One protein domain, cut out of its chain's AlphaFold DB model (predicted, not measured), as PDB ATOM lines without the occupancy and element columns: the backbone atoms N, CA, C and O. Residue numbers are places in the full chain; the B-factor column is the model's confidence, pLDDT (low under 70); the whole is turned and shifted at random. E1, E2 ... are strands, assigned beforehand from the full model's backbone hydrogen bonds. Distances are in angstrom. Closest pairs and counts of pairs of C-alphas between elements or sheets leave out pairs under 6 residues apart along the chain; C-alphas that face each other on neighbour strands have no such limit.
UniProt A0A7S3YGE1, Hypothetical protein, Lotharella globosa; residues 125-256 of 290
ATOM      1  N   ARG A 125     -10.359   6.453 -40.463       95.56
ATOM      2  CA  ARG A 125      -9.854   6.263 -39.097       95.56
ATOM      3  C   ARG A 125     -10.640   5.151 -38.416       95.56
ATOM      4  O   ARG A 125     -11.866   5.106 -38.499       95.56
ATOM      5  N   ARG A 126      -9.940   4.232 -37.754       95.62
ATOM      6  CA  ARG A 126     -10.542   3.054 -37.119       95.62
ATOM      7  C   ARG A 126      -9.993   2.879 -35.721       95.62
ATOM      8  O   ARG A 126      -8.783   2.883 -35.501       95.62
ATOM      9  N   ARG A 127     -10.885   2.663 -34.765       95.69
ATOM     10  CA  ARG A 127     -10.507   2.312 -33.404       95.69
ATOM     11  C   ARG A 127     -10.358   0.802 -33.311       95.69
ATOM     12  O   ARG A 127     -11.325   0.062 -33.458       95.69
ATOM     13  N   LEU A 128      -9.144   0.350 -33.047       95.75
ATOM     14  CA  LEU A 128      -8.809  -1.048 -32.844       95.75
ATOM     15  C   LEU A 128      -8.859  -1.375 -31.351       95.75
ATOM     16  O   LEU A 128      -8.293  -0.659 -30.526       95.75
ATOM     17  N   VAL A 129      -9.523  -2.470 -31.003       95.75
ATOM     18  CA  VAL A 129      -9.532  -3.046 -29.657       95.75
ATOM     19  C   VAL A 129      -8.859  -4.400 -29.743       95.75
ATOM     20  O   VAL A 129      -9.444  -5.366 -30.223       95.75
ATOM     21  N   LEU A 130      -7.595  -4.442 -29.346       96.00
ATOM     22  CA  LEU A 130      -6.773  -5.642 -29.305       96.00
ATOM     23  C   LEU A 130      -7.096  -6.416 -28.031       96.00
ATOM     24  O   LEU A 130      -7.089  -5.832 -26.950       96.00
ATOM     25  N   ASP A 131      -7.290  -7.721 -28.145       95.31
ATOM     26  CA  ASP A 131      -7.393  -8.634 -27.013       95.31
ATOM     27  C   ASP A 131      -6.239  -9.638 -27.084       95.31
ATOM     28  O   ASP A 131      -6.259 -10.572 -27.888       95.31
ATOM     29  N   ILE A 132      -5.200  -9.396 -26.281       95.94
ATOM     30  CA  ILE A 132      -3.911 -10.090 -26.353       95.94
ATOM     31  C   ILE A 132      -3.769 -11.051 -25.183       95.94
ATOM     32  O   ILE A 132      -3.799 -10.649 -24.021       95.94
ATOM     33  N   GLY A 133      -3.554 -12.324 -25.482       94.81
ATOM     34  CA  GLY A 133      -3.341 -13.351 -24.474       94.81
ATOM     35  C   GLY A 133      -3.354 -14.747 -25.076       94.81
ATOM     36  O   GLY A 133      -3.379 -14.921 -26.296       94.81
ATOM     37  N   ARG A 134      -3.325 -15.772 -24.220       92.31
ATOM     38  CA  ARG A 134      -3.239 -17.168 -24.667       92.31
ATOM     39  C   ARG A 134      -4.461 -17.573 -25.484       92.31
ATOM     40  O   ARG A 134      -5.586 -17.566 -24.978       92.31
ATOM     41  N   GLU A 135      -4.228 -17.965 -26.734       90.06
ATOM     42  CA  GLU A 135      -5.250 -18.560 -27.590       90.06
ATOM     43  C   GLU A 135      -5.145 -20.081 -27.620       90.06
ATOM     44  O   GLU A 135      -4.053 -20.663 -27.667       90.06
ATOM     45  N   LYS A 136      -6.305 -20.742 -27.607       84.50
ATOM     46  CA  LYS A 136      -6.378 -22.201 -27.699       84.50
ATOM     47  C   LYS A 136      -5.767 -22.649 -29.029       84.50
ATOM     48  O   LYS A 136      -5.996 -22.026 -30.059       84.50
ATOM     49  N   ASN A 137      -5.003 -23.738 -29.003       84.12
ATOM     50  CA  ASN A 137      -4.315 -24.300 -30.174       84.12
ATOM     51  C   ASN A 137      -3.253 -23.382 -30.807       84.12
ATOM     52  O   ASN A 137      -2.774 -23.665 -31.904       84.12
ATOM     53  N   THR A 138      -2.845 -22.313 -30.121       83.19
ATOM     54  CA  THR A 138      -1.716 -21.486 -30.552       83.19
ATOM     55  C   THR A 138      -0.486 -21.849 -29.736       83.19
ATOM     56  O   THR A 138      -0.542 -22.023 -28.517       83.19
ATOM     57  N   TRP A 139       0.641 -22.029 -30.421       82.50
ATOM     58  CA  TRP A 139       1.901 -22.283 -29.744       82.50
ATOM     59  C   TRP A 139       2.474 -20.953 -29.261       82.50
ATOM     60  O   TRP A 139       2.882 -20.119 -30.068       82.50
ATOM     61  N   MET A 140       2.530 -20.783 -27.947       87.44
ATOM     62  CA  MET A 140       3.280 -19.735 -27.261       87.44
ATOM     63  C   MET A 140       4.140 -20.390 -26.175       87.44
ATOM     64  O   MET A 140       3.847 -21.527 -25.783       87.44
ATOM     65  N   PRO A 141       5.217 -19.732 -25.706       88.50
ATOM     66  CA  PRO A 141       5.992 -20.239 -24.579       88.50
ATOM     67  C   PRO A 141       5.072 -20.571 -23.392       88.50
ATOM     68  O   PRO A 141       4.113 -19.834 -23.161       88.50
ATOM     69  N   PRO A 142       5.328 -21.657 -22.643       89.00
ATOM     70  CA  PRO A 142       4.426 -22.118 -21.587       89.00
ATOM     71  C   PRO A 142       4.176 -21.073 -20.490       89.00
ATOM     72  O   PRO A 142       3.097 -21.068 -19.908       89.00
ATOM     73  N   GLN A 143       5.140 -20.179 -20.253       91.38
ATOM     74  CA  GLN A 143       5.048 -19.075 -19.297       91.38
ATOM     75  C   GLN A 143       4.243 -17.864 -19.799       91.38
ATOM     76  O   GLN A 143       3.914 -16.985 -19.011       91.38
ATOM     77  N   TRP A 144       3.943 -17.784 -21.098       93.00
ATOM     78  CA  TRP A 144       3.286 -16.621 -21.688       93.00
ATOM     79  C   TRP A 144       1.776 -16.651 -21.444       93.00
ATOM     80  O   TRP A 144       1.101 -17.605 -21.847       93.00
ATOM     81  N   ALA A 145       1.253 -15.598 -20.809       94.12
ATOM     82  CA  ALA A 145      -0.144 -15.489 -20.387       94.12
ATOM     83  C   ALA A 145      -0.622 -16.738 -19.604       94.12
ATOM     84  O   ALA A 145      -1.763 -17.188 -19.750       94.12
ATOM     85  N   ALA A 146       0.278 -17.349 -18.820       93.00
ATOM     86  CA  ALA A 146       0.028 -18.559 -18.039       93.00
ATOM     87  C   ALA A 146      -1.017 -18.354 -16.930       93.00
ATOM     88  O   ALA A 146      -1.733 -19.288 -16.585       93.00
ATOM     89  N   SER A 147      -1.151 -17.130 -16.422       93.88
ATOM     90  CA  SER A 147      -2.148 -16.722 -15.431       93.88
ATOM     91  C   SER A 147      -3.582 -16.689 -15.971       93.88
ATOM     92  O   SER A 147      -4.518 -16.465 -15.207       93.88
ATOM     93  N   GLY A 148      -3.771 -16.835 -17.288       92.56
ATOM     94  CA  GLY A 148      -5.066 -16.635 -17.945       92.56
ATOM     95  C   GLY A 148      -5.461 -15.161 -18.107       92.56
ATOM     96  O   GLY A 148      -6.552 -14.869 -18.611       92.56
ATOM     97  N   ARG A 149      -4.583 -14.226 -17.716       94.81
ATOM     98  CA  ARG A 149      -4.753 -12.795 -17.981       94.81
ATOM     99  C   ARG A 149      -4.655 -12.500 -19.471       94.81
ATOM    100  O   ARG A 149      -3.920 -13.138 -20.226       94.81
ATOM    101  N   ARG A 150      -5.403 -11.484 -19.874       95.00
ATOM    102  CA  ARG A 150      -5.432 -10.921 -21.216       95.00
ATOM    103  C   ARG A 150      -5.337  -9.410 -21.130       95.00
ATOM    104  O   ARG A 150      -5.856  -8.795 -20.196       95.00
ATOM    105  N   MET A 151      -4.663  -8.821 -22.099       96.38
ATOM    106  CA  MET A 151      -4.467  -7.386 -22.203       96.38
ATOM    107  C   MET A 151      -5.404  -6.839 -23.272       96.38
ATOM    108  O   MET A 151      -5.283  -7.184 -24.444       96.38
ATOM    109  N   GLU A 152      -6.320  -5.972 -22.856       96.12
ATOM    110  CA  GLU A 152      -7.147  -5.186 -23.757       96.12
ATOM    111  C   GLU A 152      -6.449  -3.857 -24.038       96.12
ATOM    112  O   GLU A 152      -6.229  -3.040 -23.134       96.12
ATOM    113  N   ILE A 153      -6.078  -3.648 -25.296       96.88
ATOM    114  CA  ILE A 153      -5.345  -2.462 -25.737       96.88
ATOM    115  C   ILE A 153      -6.172  -1.755 -26.799       96.88
ATOM    116  O   ILE A 153      -6.579  -2.352 -27.793       96.88
ATOM    117  N   HIS A 154      -6.389  -0.461 -26.601       97.00
ATOM    118  CA  HIS A 154      -7.083   0.378 -27.564       97.00
ATOM    119  C   HIS A 154      -6.068   1.164 -28.390       97.00
ATOM    120  O   HIS A 154      -5.156   1.781 -27.838       97.00
ATOM    121  N   MET A 155      -6.240   1.146 -29.708       97.25
ATOM    122  CA  MET A 155      -5.443   1.930 -30.648       97.25
ATOM    123  C   MET A 155      -6.353   2.673 -31.616       97.25
ATOM    124  O   MET A 155      -7.421   2.181 -31.970       97.25
ATOM    125  N   LEU A 156      -5.919   3.835 -32.076       97.50
ATOM    126  CA  LEU A 156      -6.511   4.536 -33.207       97.50
ATOM    127  C   LEU A 156      -5.603   4.322 -34.411       97.50
ATOM    128  O   LEU A 156      -4.468   4.784 -34.384       97.50
ATOM    129  N   ALA A 157      -6.079   3.612 -35.428       97.50
ATOM    130  CA  ALA A 157      -5.380   3.408 -36.688       97.50
ATOM    131  C   ALA A 157      -5.927   4.355 -37.760       97.50
ATOM    132  O   ALA A 157      -7.140   4.486 -37.923       97.50
ATOM    133  N   GLU A 158      -5.030   4.987 -38.503       97.00
ATOM    134  CA  GLU A 158      -5.344   5.922 -39.579       97.00
ATOM    135  C   GLU A 158      -4.766   5.358 -40.875       97.00
ATOM    136  O   GLU A 158      -3.555   5.134 -40.992       97.00
ATOM    137  N   PHE A 159      -5.647   5.069 -41.830       96.81
ATOM    138  CA  PHE A 159      -5.290   4.469 -43.109       96.81
ATOM    139  C   PHE A 159      -5.120   5.575 -44.142       96.81
ATOM    140  O   PHE A 159      -6.074   6.256 -44.495       96.81
ATOM    141  N   HIS A 160      -3.906   5.752 -44.647       96.75
ATOM    142  CA  HIS A 160      -3.588   6.800 -45.615       96.75
ATOM    143  C   HIS A 160      -3.790   6.304 -47.047       96.75
ATOM    144  O   HIS A 160      -3.629   5.114 -47.332       96.75
ATOM    145  N   GLU A 161      -4.099   7.218 -47.969       95.06
ATOM    146  CA  GLU A 161      -4.324   6.900 -49.391       95.06
ATOM    147  C   GLU A 161      -3.100   6.287 -50.082       95.06
ATOM    148  O   GLU A 161      -3.228   5.521 -51.032       95.06
ATOM    149  N   ASN A 162      -1.903   6.572 -49.572       95.69
ATOM    150  CA  ASN A 162      -0.641   6.069 -50.104       95.69
ATOM    151  C   ASN A 162      -0.324   4.607 -49.709       95.69
ATOM    152  O   ASN A 162       0.767   4.122 -50.007       95.69
ATOM    153  N   GLY A 163      -1.241   3.909 -49.027       96.31
ATOM    154  CA  GLY A 163      -1.041   2.530 -48.567       96.31
ATOM    155  C   GLY A 163      -0.328   2.407 -47.217       96.31
ATOM    156  O   GLY A 163      -0.023   1.296 -46.771       96.31
ATOM    157  N   ASP A 164      -0.058   3.527 -46.548       97.88
ATOM    158  CA  ASP A 164       0.534   3.530 -45.217       97.88
ATOM    159  C   ASP A 164      -0.526   3.539 -44.112       97.88
ATOM    160  O   ASP A 164      -1.640   4.030 -44.288       97.88
ATOM    161  N   VAL A 165      -0.166   3.013 -42.942       98.06
ATOM    162  CA  VAL A 165      -0.997   3.080 -41.733       98.06
ATOM    163  C   VAL A 165      -0.189   3.664 -40.577       98.06
ATOM    164  O   VAL A 165       0.919   3.204 -40.288       98.06
ATOM    165  N   SER A 166      -0.726   4.693 -39.925       97.81
ATOM    166  CA  SER A 166      -0.232   5.203 -38.641       97.81
ATOM    167  C   SER A 166      -1.161   4.742 -37.529       97.81
ATOM    168  O   SER A 166      -2.344   4.497 -37.760       97.81
ATOM    169  N   ALA A 167      -0.636   4.595 -36.316       97.75
ATOM    170  CA  ALA A 167      -1.476   4.285 -35.174       97.75
ATOM    171  C   ALA A 167      -1.000   4.977 -33.899       97.75
ATOM    172  O   ALA A 167       0.197   5.151 -33.678       97.75
ATOM    173  N   ARG A 168      -1.967   5.355 -33.062       97.00
ATOM    174  CA  ARG A 168      -1.769   5.908 -31.718       97.00
ATOM    175  C   ARG A 168      -2.336   4.931 -30.696       97.00
ATOM    176  O   ARG A 168      -3.388   4.342 -30.932       97.00
ATOM    177  N   ILE A 169      -1.654   4.746 -29.573       96.81
ATOM    178  CA  ILE A 169      -2.119   3.877 -28.482       96.81
ATOM    179  C   ILE A 169      -2.791   4.727 -27.409       96.81
ATOM    180  O   ILE A 169      -2.442   5.891 -27.220       96.81
ATOM    181  N   GLY A 170      -3.761   4.140 -26.709       92.88
ATOM    182  CA  GLY A 170      -4.350   4.751 -25.524       92.88
ATOM    183  C   GLY A 170      -3.344   5.006 -24.394       92.88
ATOM    184  O   GLY A 170      -2.223   4.496 -24.396       92.88
ATOM    185  N   PRO A 171      -3.737   5.798 -23.390       92.19
ATOM    186  CA  PRO A 171      -2.847   6.172 -22.303       92.19
ATOM    187  C   PRO A 171      -2.460   4.963 -21.431       92.19
ATOM    188  O   PRO A 171      -3.169   3.952 -21.366       92.19
ATOM    189  N   TYR A 172      -1.347   5.108 -20.703       89.31
ATOM    190  CA  TYR A 172      -0.838   4.149 -19.706       89.31
ATOM    191  C   TYR A 172      -0.360   2.794 -20.250       89.31
ATOM    192  O   TYR A 172      -0.286   1.818 -19.499       89.31
ATOM    193  N   LEU A 173      -0.019   2.720 -21.538       92.81
ATOM    194  CA  LEU A 173       0.743   1.606 -22.092       92.81
ATOM    195  C   LEU A 173       2.066   2.127 -22.650       92.81
ATOM    196  O   LEU A 173       2.070   2.910 -23.595       92.81
ATOM    197  N   ASP A 174       3.176   1.674 -22.071       92.38
ATOM    198  CA  ASP A 174       4.524   1.983 -22.551       92.38
ATOM    199  C   ASP A 174       4.874   1.071 -23.737       92.38
ATOM    200  O   ASP A 174       5.582   0.074 -23.615       92.38
ATOM    201  N   MET A 175       4.243   1.345 -24.878       95.94
ATOM    202  CA  MET A 175       4.485   0.657 -26.142       95.94
ATOM    203  C   MET A 175       4.643   1.712 -27.232       95.94
ATOM    204  O   MET A 175       3.718   2.470 -27.504       95.94
ATOM    205  N   GLY A 176       5.802   1.758 -27.882       96.88
ATOM    206  CA  GLY A 176       5.975   2.559 -29.091       96.88
ATOM    207  C   GLY A 176       5.310   1.876 -30.284       96.88
ATOM    208  O   GLY A 176       5.480   0.668 -30.480       96.88
ATOM    209  N   VAL A 177       4.555   2.638 -31.078       97.62
ATOM    210  CA  VAL A 177       3.990   2.188 -32.358       97.62
ATOM    211  C   VAL A 177       4.523   3.060 -33.477       97.62
ATOM    212  O   VAL A 177       4.477   4.287 -33.423       97.62
ATOM    213  N   HIS A 178       5.013   2.389 -34.506       97.81
ATOM    214  CA  HIS A 178       5.620   2.966 -35.687       97.81
ATOM    215  C   HIS A 178       4.736   2.718 -36.903       97.81
ATOM    216  O   HIS A 178       3.890   1.816 -36.938       97.81
ATOM    217  N   LYS A 179       4.966   3.534 -37.929       97.81
ATOM    218  CA  LYS A 179       4.256   3.477 -39.203       97.81
ATOM    219  C   LYS A 179       4.386   2.098 -39.853       97.81
ATOM    220  O   LYS A 179       5.442   1.468 -39.822       97.81
ATOM    221  N   GLY A 180       3.309   1.651 -40.478       97.81
ATOM    222  CA  GLY A 180       3.258   0.393 -41.203       97.81
ATOM    223  C   GLY A 180       2.606   0.530 -42.571       97.81
ATOM    224  O   GLY A 180       2.499   1.634 -43.104       97.81
ATOM    225  N   ARG A 181       2.172  -0.593 -43.151       98.12
ATOM    226  CA  ARG A 181       1.470  -0.616 -44.445       98.12
ATOM    227  C   ARG A 181       0.215  -1.462 -44.403       98.12
ATOM    228  O   ARG A 181       0.145  -2.432 -43.644       98.12
ATOM    229  N   TRP A 182      -0.720  -1.140 -45.286       97.75
ATOM    230  CA  TRP A 182      -1.942  -1.897 -45.507       97.75
ATOM    231  C   TRP A 182      -2.109  -2.271 -46.982       97.75
ATOM    232  O   TRP A 182      -1.591  -1.610 -47.878       97.75
ATOM    233  N   VAL A 183      -2.801  -3.381 -47.217       96.00
ATOM    234  CA  VAL A 183      -3.156  -3.910 -48.534       96.00
ATOM    235  C   VAL A 183      -4.533  -4.551 -48.423       96.00
ATOM    236  O   VAL A 183      -4.813  -5.267 -47.460       96.00
ATOM    237  N   VAL A 184      -5.384  -4.322 -49.417       94.44
ATOM    238  CA  VAL A 184      -6.641  -5.058 -49.587       94.44
ATOM    239  C   VAL A 184      -6.394  -6.160 -50.607       94.44
ATOM    240  O   VAL A 184      -5.875  -5.898 -51.690       94.44
ATOM    241  N   SER A 185      -6.657  -7.401 -50.208       92.69
ATOM    242  CA  SER A 185      -6.539  -8.567 -51.095       92.69
ATOM    243  C   SER A 185      -7.766  -8.655 -52.008       92.69
ATOM    244  O   SER A 185      -8.798  -8.083 -51.675       92.69
ATOM    245  N   GLU A 186      -7.676  -9.415 -53.102       89.94
ATOM    246  CA  GLU A 186      -8.799  -9.649 -54.032       89.94
ATOM    247  C   GLU A 186     -10.037 -10.248 -53.339       89.94
ATOM    248  O   GLU A 186     -11.159  -9.965 -53.736       89.94
ATOM    249  N   ASP A 187      -9.837 -11.000 -52.251       89.81
ATOM    250  CA  ASP A 187     -10.901 -11.607 -51.435       89.81
ATOM    251  C   ASP A 187     -11.564 -10.630 -50.432       89.81
ATOM    252  O   ASP A 187     -12.073 -11.061 -49.394       89.81
ATOM    253  N   ASP A 188     -11.457  -9.315 -50.647       90.31
ATOM    254  CA  ASP A 188     -11.895  -8.269 -49.707       90.31
ATOM    255  C   ASP A 188     -11.306  -8.423 -48.290       90.31
ATOM    256  O   ASP A 188     -11.896  -8.050 -47.275       90.31
ATOM    257  N   VAL A 189     -10.096  -8.976 -48.178       90.94
ATOM    258  CA  VAL A 189      -9.399  -9.102 -46.890       90.94
ATOM    259  C   VAL A 189      -8.419  -7.948 -46.729       90.94
ATOM    260  O   VAL A 189      -7.402  -7.882 -47.431       90.94
ATOM    261  N   LEU A 190      -8.676  -7.077 -45.750       94.25
ATOM    262  CA  LEU A 190      -7.716  -6.072 -45.311       94.25
ATOM    263  C   LEU A 190      -6.604  -6.758 -44.525       94.25
ATOM    264  O   LEU A 190      -6.830  -7.382 -43.484       94.25
ATOM    265  N   ARG A 191      -5.381  -6.599 -45.018       95.88
ATOM    266  CA  ARG A 191      -4.163  -7.036 -44.349       95.88
ATOM    267  C   ARG A 191      -3.295  -5.825 -44.102       95.88
ATOM    268  O   ARG A 191      -2.916  -5.127 -45.037       95.88
ATOM    269  N   PHE A 192      -2.932  -5.593 -42.855       97.44
ATOM    270  CA  PHE A 192      -2.004  -4.525 -42.519       97.44
ATOM    271  C   PHE A 192      -1.046  -4.966 -41.433       97.44
ATOM    272  O   PHE A 192      -1.231  -5.996 -40.781       97.44
ATOM    273  N   TRP A 193       0.032  -4.218 -41.275       98.12
ATOM    274  CA  TRP A 193       0.973  -4.438 -40.195       98.12
ATOM    275  C   TRP A 193       1.439  -3.115 -39.627       98.12
ATOM    276  O   TRP A 193       1.481  -2.127 -40.350       98.12
ATOM    277  N   LEU A 194       1.805  -3.126 -38.350       98.12
ATOM    278  CA  LEU A 194       2.411  -2.014 -37.622       98.12
ATOM    279  C   LEU A 194       3.718  -2.499 -36.993       98.12
ATOM    280  O   LEU A 194       3.818  -3.659 -36.583       98.12
ATOM    281  N   GLU A 195       4.728  -1.639 -36.940       97.88
ATOM    282  CA  GLU A 195       5.950  -1.916 -36.182       97.88
ATOM    283  C   GLU A 195       5.760  -1.459 -34.735       97.88
ATOM    284  O   GLU A 195       5.261  -0.369 -34.486       97.88
ATOM    285  N   ILE A 196       6.121  -2.306 -33.775       97.88
ATOM    286  CA  ILE A 196       5.975  -2.041 -32.342       97.88
ATOM    287  C   ILE A 196       7.313  -2.231 -31.639       97.88
ATOM    288  O   ILE A 196       8.080  -3.129 -31.999       97.88
ATOM    289  N   ASP A 197       7.571  -1.439 -30.601       97.38
ATOM    290  CA  ASP A 197       8.770  -1.585 -29.761       97.38
ATOM    291  C   ASP A 197       8.711  -2.784 -28.806       97.38
ATOM    292  O   ASP A 197       9.723  -3.160 -28.217       97.38
ATOM    293  N   GLY A 198       7.557  -3.448 -28.745       95.50
ATOM    294  CA  GLY A 198       7.259  -4.480 -27.765       95.50
ATOM    295  C   GLY A 198       6.690  -3.870 -26.489       95.50
ATOM    296  O   GLY A 198       6.683  -2.655 -26.313       95.50
ATOM    297  N   PHE A 199       6.161  -4.727 -25.624       95.62
ATOM    298  CA  PHE A 199       5.743  -4.340 -24.282       95.62
ATOM    299  C   PHE A 199       5.705  -5.569 -23.383       95.62
ATOM    300  O   PHE A 199       5.566  -6.701 -23.856       95.62
ATOM    301  N   GLU A 200       5.767  -5.347 -22.081       95.31
ATOM    302  CA  GLU A 200       5.603  -6.395 -21.086       95.31
ATOM    303  C   GLU A 200       4.700  -5.892 -19.969       95.31
ATOM    304  O   GLU A 200       4.887  -4.799 -19.434       95.31
ATOM    305  N   ARG A 201       3.673  -6.676 -19.643       95.25
ATOM    306  CA  ARG A 201       2.783  -6.382 -18.526       95.25
ATOM    307  C   ARG A 201       2.289  -7.685 -17.917       95.25
ATOM    308  O   ARG A 201       1.630  -8.481 -18.581       95.25
ATOM    309  N   PHE A 202       2.585  -7.872 -16.633       95.12
ATOM    310  CA  PHE A 202       2.381  -9.143 -15.938       95.12
ATOM    311  C   PHE A 202       3.131 -10.284 -16.646       95.12
ATOM    312  O   PHE A 202       4.320 -10.164 -16.897       95.12
ATOM    313  N   ASP A 203       2.453 -11.379 -16.964       95.06
ATOM    314  CA  ASP A 203       2.965 -12.534 -17.700       95.06
ATOM    315  C   ASP A 203       2.656 -12.472 -19.209       95.06
ATOM    316  O   ASP A 203       2.867 -13.446 -19.936       95.06
ATOM    317  N   VAL A 204       2.144 -11.336 -19.697       95.38
ATOM    318  CA  VAL A 204       1.899 -11.083 -21.118       95.38
ATOM    319  C   VAL A 204       3.011 -10.188 -21.653       95.38
ATOM    320  O   VAL A 204       3.102  -9.010 -21.306       95.38
ATOM    321  N   SER A 205       3.844 -10.739 -22.532       94.44
ATOM    322  CA  SER A 205       4.913  -9.997 -23.206       94.44
ATOM    323  C   SER A 205       4.775 -10.070 -24.724       94.44
ATOM    324  O   SER A 205       4.618 -11.145 -25.305       94.44
ATOM    325  N   LEU A 206       4.823  -8.923 -25.398       94.75
ATOM    326  CA  LEU A 206       4.966  -8.863 -26.846       94.75
ATOM    327  C   LEU A 206       6.398  -8.477 -27.207       94.75
ATOM    328  O   LEU A 206       6.879  -7.433 -26.764       94.75
ATOM    329  N   PRO A 207       7.079  -9.264 -28.052       94.56
ATOM    330  CA  PRO A 207       8.397  -8.890 -28.527       94.56
ATOM    331  C   PRO A 207       8.311  -7.701 -29.488       94.56
ATOM    332  O   PRO A 207       7.336  -7.548 -30.228       94.56
ATOM    333  N   LYS A 208       9.393  -6.923 -29.544       96.25
ATOM    334  CA  LYS A 208       9.621  -5.928 -30.595       96.25
ATOM    335  C   LYS A 208       9.494  -6.563 -31.981       96.25
ATOM    336  O   LYS A 208      10.042  -7.642 -32.229       96.25
ATOM    337  N   GLY A 209       8.828  -5.879 -32.909       96.25
ATOM    338  CA  GLY A 209       8.725  -6.338 -34.291       96.25
ATOM    339  C   GLY A 209       7.449  -5.901 -34.992       96.25
ATOM    340  O   GLY A 209       6.900  -4.845 -34.709       96.25
ATOM    341  N   LYS A 210       6.994  -6.717 -35.948       97.19
ATOM    342  CA  LYS A 210       5.791  -6.445 -36.744       97.19
ATOM    343  C   LYS A 210       4.583  -7.167 -36.169       97.19
ATOM    344  O   LYS A 210       4.607  -8.394 -36.029       97.19
ATOM    345  N   LEU A 211       3.535  -6.398 -35.915       97.19
ATOM    346  CA  LEU A 211       2.213  -6.868 -35.547       97.19
ATOM    347  C   LEU A 211       1.347  -6.884 -36.806       97.19
ATOM    348  O   LEU A 211       1.168  -5.853 -37.444       97.19
ATOM    349  N   PHE A 212       0.872  -8.061 -37.197       97.44
ATOM    350  CA  PHE A 212       0.089  -8.294 -38.405       97.44
ATOM    351  C   PHE A 212      -1.386  -8.445 -38.059       97.44
ATOM    352  O   PHE A 212      -1.749  -9.191 -37.146       97.44
ATOM    353  N   PHE A 213      -2.211  -7.793 -38.863       96.31
ATOM    354  CA  PHE A 213      -3.653  -7.735 -38.749       96.31
ATOM    355  C   PHE A 213      -4.272  -8.277 -40.027       96.31
ATOM    356  O   PHE A 213      -3.825  -7.952 -41.132       96.31
ATOM    357  N   ALA A 214      -5.300  -9.101 -39.868       94.44
ATOM    358  CA  ALA A 214      -6.131  -9.563 -40.965       94.44
ATOM    359  C   ALA A 214      -7.596  -9.506 -40.540       94.44
ATOM    360  O   ALA A 214      -7.950 -10.014 -39.475       94.44
ATOM    361  N   CYS A 215      -8.427  -8.888 -41.371       92.94
ATOM    362  CA  CYS A 215      -9.865  -8.790 -41.168       92.94
ATOM    363  C   CYS A 215     -10.580  -8.668 -42.513       92.94
ATOM    364  O   CYS A 215     -10.036  -8.121 -43.473       92.94
ATOM    365  N   ASN A 216     -11.815  -9.152 -42.567       90.94
ATOM    366  CA  ASN A 216     -12.644  -9.011 -43.758       90.94
ATOM    367  C   ASN A 216     -13.177  -7.573 -43.850       90.94
ATOM    368  O   ASN A 216     -13.619  -7.007 -42.843       90.94
ATOM    369  N   LEU A 217     -13.162  -7.018 -45.056       88.69
ATOM    370  CA  LEU A 217     -13.848  -5.790 -45.432       88.69
ATOM    371  C   LEU A 217     -15.190  -6.162 -46.044       88.69
ATOM    372  O   LEU A 217     -15.266  -6.985 -46.946       88.69
ATOM    373  N   TRP A 218     -16.261  -5.573 -45.531       81.12
ATOM    374  CA  TRP A 218     -17.593  -5.701 -46.110       81.12
ATOM    375  C   TRP A 218     -18.030  -4.295 -46.515       81.12
ATOM    376  O   TRP A 218     -18.655  -3.566 -45.742       81.12
ATOM    377  N   GLY A 219     -17.604  -3.873 -47.709       72.81
ATOM    378  CA  GLY A 219     -17.732  -2.485 -48.157       72.81
ATOM    379  C   GLY A 219     -16.945  -1.530 -47.253       72.81
ATOM    380  O   GLY A 219     -15.729  -1.657 -47.110       72.81
ATOM    381  N   LEU A 220     -17.640  -0.576 -46.627       65.56
ATOM    382  CA  LEU A 220     -17.050   0.365 -45.663       65.56
ATOM    383  C   LEU A 220     -16.920  -0.217 -44.249       65.56
ATOM    384  O   LEU A 220     -16.183   0.338 -43.431       65.56
ATOM    385  N   LEU A 221     -17.614  -1.318 -43.948       73.19
ATOM    386  CA  LEU A 221     -17.657  -1.889 -42.610       73.19
ATOM    387  C   LEU A 221     -16.509  -2.874 -42.416       73.19
ATOM    388  O   LEU A 221     -16.383  -3.887 -43.108       73.19
ATOM    389  N   LEU A 222     -15.686  -2.585 -41.416       75.56
ATOM    390  CA  LEU A 222     -14.760  -3.557 -40.862       75.56
ATOM    391  C   LEU A 222     -15.556  -4.554 -40.020       75.56
ATOM    392  O   LEU A 222     -16.447  -4.168 -39.264       75.56
ATOM    393  N   GLY A 223     -15.265  -5.849 -40.167       65.12
ATOM    394  CA  GLY A 223     -15.983  -6.912 -39.462       65.12
ATOM    395  C   GLY A 223     -15.949  -6.734 -37.939       65.12
ATOM    396  O   GLY A 223     -15.025  -7.196 -37.274       65.12
ATOM    397  N   ASN A 224     -16.984  -6.103 -37.382       58.84
ATOM    398  CA  ASN A 224     -17.030  -5.664 -35.984       58.84
ATOM    399  C   ASN A 224     -17.233  -6.835 -34.992       58.84
ATOM    400  O   ASN A 224     -16.882  -6.763 -33.819       58.84
ATOM    401  N   LYS A 225     -17.776  -7.962 -35.476       59.66
ATOM    402  CA  LYS A 225     -18.040  -9.187 -34.691       59.66
ATOM    403  C   LYS A 225     -17.453 -10.457 -35.314       59.66
ATOM    404  O   LYS A 225     -17.863 -11.559 -34.958       59.66
ATOM    405  N   SER A 226     -16.538 -10.328 -36.275       54.00
ATOM    406  CA  SER A 226     -16.022 -11.512 -36.961       54.00
ATOM    407  C   SER A 226     -15.101 -12.316 -36.045       54.00
ATOM    408  O   SER A 226     -14.112 -11.799 -35.529       54.00
ATOM    409  N   THR A 227     -15.381 -13.613 -35.919       60.16
ATOM    410  CA  THR A 227     -14.498 -14.624 -35.315       60.16
ATOM    411  C   THR A 227     -13.144 -14.762 -36.021       60.16
ATOM    412  O   THR A 227     -12.291 -15.506 -35.547       60.16
ATOM    413  N   ASN A 228     -12.925 -14.053 -37.136       71.25
ATOM    414  CA  ASN A 228     -11.752 -14.203 -37.996       71.25
ATOM    415  C   ASN A 228     -10.748 -13.044 -37.901       71.25
ATOM    416  O   ASN A 228      -9.780 -13.023 -38.661       71.25
ATOM    417  N   ASN A 229     -10.943 -12.085 -36.992       87.75
ATOM    418  CA  ASN A 229      -9.982 -11.001 -36.809       87.75
ATOM    419  C   ASN A 229      -8.779 -11.504 -36.009       87.75
ATOM    420  O   ASN A 229      -8.813 -11.608 -34.780       87.75
ATOM    421  N   ILE A 230      -7.715 -11.842 -36.728       89.62
ATOM    422  CA  ILE A 230      -6.543 -12.504 -36.162       89.62
ATOM    423  C   ILE A 230      -5.420 -11.493 -35.971       89.62
ATOM    424  O   ILE A 230      -5.036 -10.782 -36.904       89.62
ATOM    425  N   LEU A 231      -4.839 -11.500 -34.771       93.31
ATOM    426  CA  LEU A 231      -3.641 -10.744 -34.442       93.31
ATOM    427  C   LEU A 231      -2.428 -11.674 -34.418       93.31
ATOM    428  O   LEU A 231      -2.396 -12.648 -33.665       93.31
ATOM    429  N   THR A 232      -1.422 -11.387 -35.244       95.44
ATOM    430  CA  THR A 232      -0.252 -12.260 -35.421       95.44
ATOM    431  C   THR A 232       1.058 -11.500 -35.254       95.44
ATOM    432  O   THR A 232       1.195 -10.385 -35.740       95.44
ATOM    433  N   ILE A 233       2.070 -12.125 -34.656       94.81
ATOM    434  CA  ILE A 233       3.452 -11.621 -34.623       94.81
ATOM    435  C   ILE A 233       4.388 -12.554 -35.383       94.81
ATOM    436  O   ILE A 233       4.124 -13.749 -35.511       94.81
ATOM    437  N   VAL A 234       5.523 -12.033 -35.849       92.44
ATOM    438  CA  VAL A 234       6.634 -12.873 -36.320       92.44
ATOM    439  C   VAL A 234       7.610 -13.084 -35.171       92.44
ATOM    440  O   VAL A 234       8.329 -12.168 -34.783       92.44
ATOM    441  N   ALA A 235       7.663 -14.306 -34.649       87.81
ATOM    442  CA  ALA A 235       8.558 -14.694 -33.565       87.81
ATOM    443  C   ALA A 235       9.596 -15.709 -34.058       87.81
ATOM    444  O   ALA A 235       9.324 -16.530 -34.938       87.81
ATOM    445  N   LYS A 236      10.807 -15.681 -33.487       86.56
ATOM    446  CA  LYS A 236      11.816 -16.714 -33.754       86.56
ATOM    447  C   LYS A 236      11.556 -17.942 -32.875       86.56
ATOM    448  O   LYS A 236      11.336 -17.818 -31.671       86.56
ATOM    449  N   ARG A 237      11.596 -19.138 -33.461       82.88
ATOM    450  CA  ARG A 237      11.608 -20.426 -32.754       82.88
ATOM    451  C   ARG A 237      13.018 -21.002 -32.796       82.88
ATOM    452  O   ARG A 237      13.608 -21.078 -33.873       82.88
ATOM    453  N   PHE A 238      13.546 -21.379 -31.630       80.94
ATOM    454  CA  PHE A 238      14.888 -21.961 -31.475       80.94
ATOM    455  C   PHE A 238      15.999 -21.163 -32.176       80.94
ATOM    456  O   PHE A 238      16.927 -21.751 -32.710       80.94
ATOM    457  N   PHE A 239      15.877 -19.832 -32.241       77.06
ATOM    458  CA  PHE A 239      16.806 -18.912 -32.921       77.06
ATOM    459  C   PHE A 239      17.011 -19.109 -34.440       77.06
ATOM    460  O   PHE A 239      17.511 -18.193 -35.088       77.06
ATOM    461  N   VAL A 240      16.565 -20.222 -35.029       86.12
ATOM    462  CA  VAL A 240      16.836 -20.590 -36.430       86.12
ATOM    463  C   VAL A 240      15.681 -20.228 -37.370       86.12
ATOM    464  O   VAL A 240      15.917 -19.838 -38.511       86.12
ATOM    465  N   ARG A 241      14.420 -20.297 -36.916       89.62
ATOM    466  CA  ARG A 241      13.247 -20.144 -37.797       89.62
ATOM    467  C   ARG A 241      12.360 -18.975 -37.386       89.62
ATOM    468  O   ARG A 241      11.991 -18.864 -36.222       89.62
ATOM    469  N   LYS A 242      11.981 -18.119 -38.341       91.38
ATOM    470  CA  LYS A 242      10.915 -17.118 -38.164       91.38
ATOM    471  C   LYS A 242       9.562 -17.781 -38.427       91.38
ATOM    472  O   LYS A 242       9.365 -18.365 -39.488       91.38
ATOM    473  N   GLU A 243       8.642 -17.678 -37.478       91.88
ATOM    474  CA  GLU A 243       7.288 -18.226 -37.576       91.88
ATOM    475  C   GLU A 243       6.261 -17.141 -37.244       91.88
ATOM    476  O   GLU A 243       6.483 -16.306 -36.364       91.88
ATOM    477  N   LYS A 244       5.128 -17.157 -37.951       91.25
ATOM    478  CA  LYS A 244       3.959 -16.340 -37.619       91.25
ATOM    479  C   LYS A 244       3.187 -17.017 -36.486       91.25
ATOM    480  O   LYS A 244       2.892 -18.206 -36.586       91.25
ATOM    481  N   ARG A 245       2.872 -16.280 -35.421       91.56
ATOM    482  CA  ARG A 245       2.137 -16.780 -34.251       91.56
ATOM    483  C   ARG A 245       0.976 -15.877 -33.911       91.56
ATOM    484  O   ARG A 245       1.155 -14.667 -33.828       91.56
ATOM    485  N   MET A 246      -0.183 -16.480 -33.697       93.50
ATOM    486  CA  MET A 246      -1.356 -15.773 -33.207       93.50
ATOM    487  C   MET A 246      -1.142 -15.404 -31.736       93.50
ATOM    488  O   MET A 246      -0.773 -16.259 -30.935       93.50
ATOM    489  N   VAL A 247      -1.342 -14.130 -31.410       95.06
ATOM    490  CA  VAL A 247      -1.190 -13.573 -30.050       95.06
ATOM    491  C   VAL A 247      -2.514 -13.102 -29.460       95.06
ATOM    492  O   VAL A 247      -2.562 -12.657 -28.318       95.06
ATOM    493  N   GLY A 248      -3.587 -13.168 -30.241       93.56
ATOM    494  CA  GLY A 248      -4.892 -12.708 -29.815       93.56
ATOM    495  C   GLY A 248      -5.806 -12.418 -30.990       93.56
ATOM    496  O   GLY A 248      -5.562 -12.839 -32.126       93.56
ATOM    497  N   THR A 249      -6.842 -11.653 -30.695       93.94
ATOM    498  CA  THR A 249      -7.821 -11.173 -31.667       93.94
ATOM    499  C   THR A 249      -7.924  -9.659 -31.581       93.94
ATOM    500  O   THR A 249      -7.337  -9.025 -30.699       93.94
ATOM    501  N   PHE A 250      -8.628  -9.048 -32.526       95.19
ATOM    502  CA  PHE A 250      -8.939  -7.630 -32.431       95.19
ATOM    503  C   PHE A 250     -10.336  -7.328 -32.962       95.19
ATOM    504  O   PHE A 250     -10.890  -8.053 -33.785       95.19
ATOM    505  N   GLN A 251     -10.911  -6.233 -32.495       93.19
ATOM    506  CA  GLN A 251     -12.132  -5.652 -33.039       93.19
ATOM    507  C   GLN A 251     -11.794  -4.298 -33.641       93.19
ATOM    508  O   GLN A 251     -10.884  -3.617 -33.168       93.19
ATOM    509  N   ALA A 252     -12.502  -3.924 -34.695       93.38
ATOM    510  CA  ALA A 252     -12.317  -2.654 -35.368       93.38
ATOM    511  C   ALA A 252     -13.656  -1.923 -35.398       93.38
ATOM    512  O   ALA A 252     -14.656  -2.469 -35.862       93.38
ATOM    513  N   PHE A 253     -13.647  -0.702 -34.878       92.31
ATOM    514  CA  PHE A 253     -14.798   0.178 -34.789       92.31
ATOM    515  C   PHE A 253     -14.566   1.412 -35.646       92.31
ATOM    516  O   PHE A 253     -13.445   1.927 -35.734       92.31
ATOM    517  N   ASP A 254     -15.646   1.901 -36.234       92.00
ATOM    518  CA  ASP A 254     -15.619   3.098 -37.059       92.00
ATOM    519  C   ASP A 254     -15.579   4.319 -36.154       92.00
ATOM    520  O   ASP A 254     -16.271   4.378 -35.134       92.00
ATOM    521  N   VAL A 255     -14.717   5.269 -36.506       93.50
ATOM    522  CA  VAL A 255     -14.621   6.549 -35.813       93.50
ATOM    523  C   VAL A 255     -15.294   7.592 -36.702       93.50
ATOM    524  O   VAL A 255     -14.865   7.737 -37.849       93.50
ATOM    525  N   PRO A 256     -16.332   8.294 -36.214       91.25
ATOM    526  CA  PRO A 256     -16.968   9.373 -36.960       91.25
ATOM    527  C   PRO A 256     -15.955  10.451 -37.354       91.25
ATOM    528  O   PRO A 256     -15.038  10.756 -36.591       91.25
TER     529      PRO A 256
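What this domain is: This is residues 125 to 256 of the 290 residues of the protein "Hypothetical protein" of Lotharella globosa (UniProt A0A7S3YGE1). This is a closed barrel of eight strands, E1 to E5 and E8 to E10, with a small separate hairpin, E6 and E7, at one end. The E9 and E10 hairpin bends and reaches on past the ring with its residues 234 to 244. The printed part has 132 residues with no named helix and ten named strands, E1 to E10 in order along the chain; 79 residues are in these strands and the class is all strand. Neighbours round the barrel are antiparallel, and so are E6 and E7. The whole is compact, with a radius of gyration of the C-alphas of 14.5 A and spans of 40 by 33 by 26 A.

Where its parts are: Find C-alpha 125 at (-9.854, 6.263, -39.097); from there E1 runs over residues 125 to 132, 21.6 A from first to last C-alpha. Sixteen residues later you meet E2, residues 149 to 159, 30.5 A long. Next come E3, residues 164 to 169, then E4, residues 177 to 184, 21.5 A, and E5, residues 189 to 196, 22.3 A. Two strands of three residues follow, E6 at residues 199 to 201 and E7 at 204 to 206. Look for C-alpha 209 at (8.725, -6.338, -34.291), where E8 begins; it takes residues 209 to 218 and is 28.9 A long. E9 holds residues 230 to 237, 20.1 A, and bends by 53 degrees at residue 234. E10, residues 241 to 254, is the longest strand by residues, 37.1 A from first to last C-alpha, bends by 58 degrees at residue 248 and ends at C-alpha 254, (-15.619, 3.098, -37.059).

How they stand to each other: Start at E1, which has E2 on one side and E10 on the other side. E1 and E2 are a hairpin at 161 degrees between their directions, with N 128 and O 155 2.7 A apart, within hydrogen-bond range. E1 to E5 form a meander, each strand the antiparallel neighbour of the one before. Within it the pairing of E3 is staggered: residues 165 to 169 pair with E2, where N 156 and O 168 are 2.8 A apart, and residues 164 to 165 pair with E4, where N 180 and O 165 are 2.9 A apart. E4 and E5 stand at 165 degrees, and N 183 and O 191 are 2.8 A apart. E5 runs on into E6 across a break of two residues, at 83 degrees. In the hairpin of E6 and E7, N 206 and O 199 are 2.8 A apart; the closest C-alphas of E7 and E2, those of Val 204 and Arg 150, are 7.3 A apart. E7 runs on into E8 at 94 degrees, and E8 returns beside E5, with N 196 and O 209 2.8 A apart. E8, E9 and E10 form a second meander; look at N 212 and O 232, 2.8 A, and at N 235 and O 243, 2.9 A. E10 closes the barrel beside E1, with N 129 and O 251 2.8 A apart.

The domain as a whole: The C-alphas of Val 240 and Pro 256 are the two farthest apart, at 45.2 A, while those of Arg 125 and Pro 256, the first and last printed, are 8.1 A apart. The printed part has no cut. The long links are E1 to E2, with 16 residues between them, and E8 to E9, with 11. The mean pLDDT of the printed part is 91.4; look for values under 70 at residue 220 and at residues 223 to 227, in the link from E8 to E9.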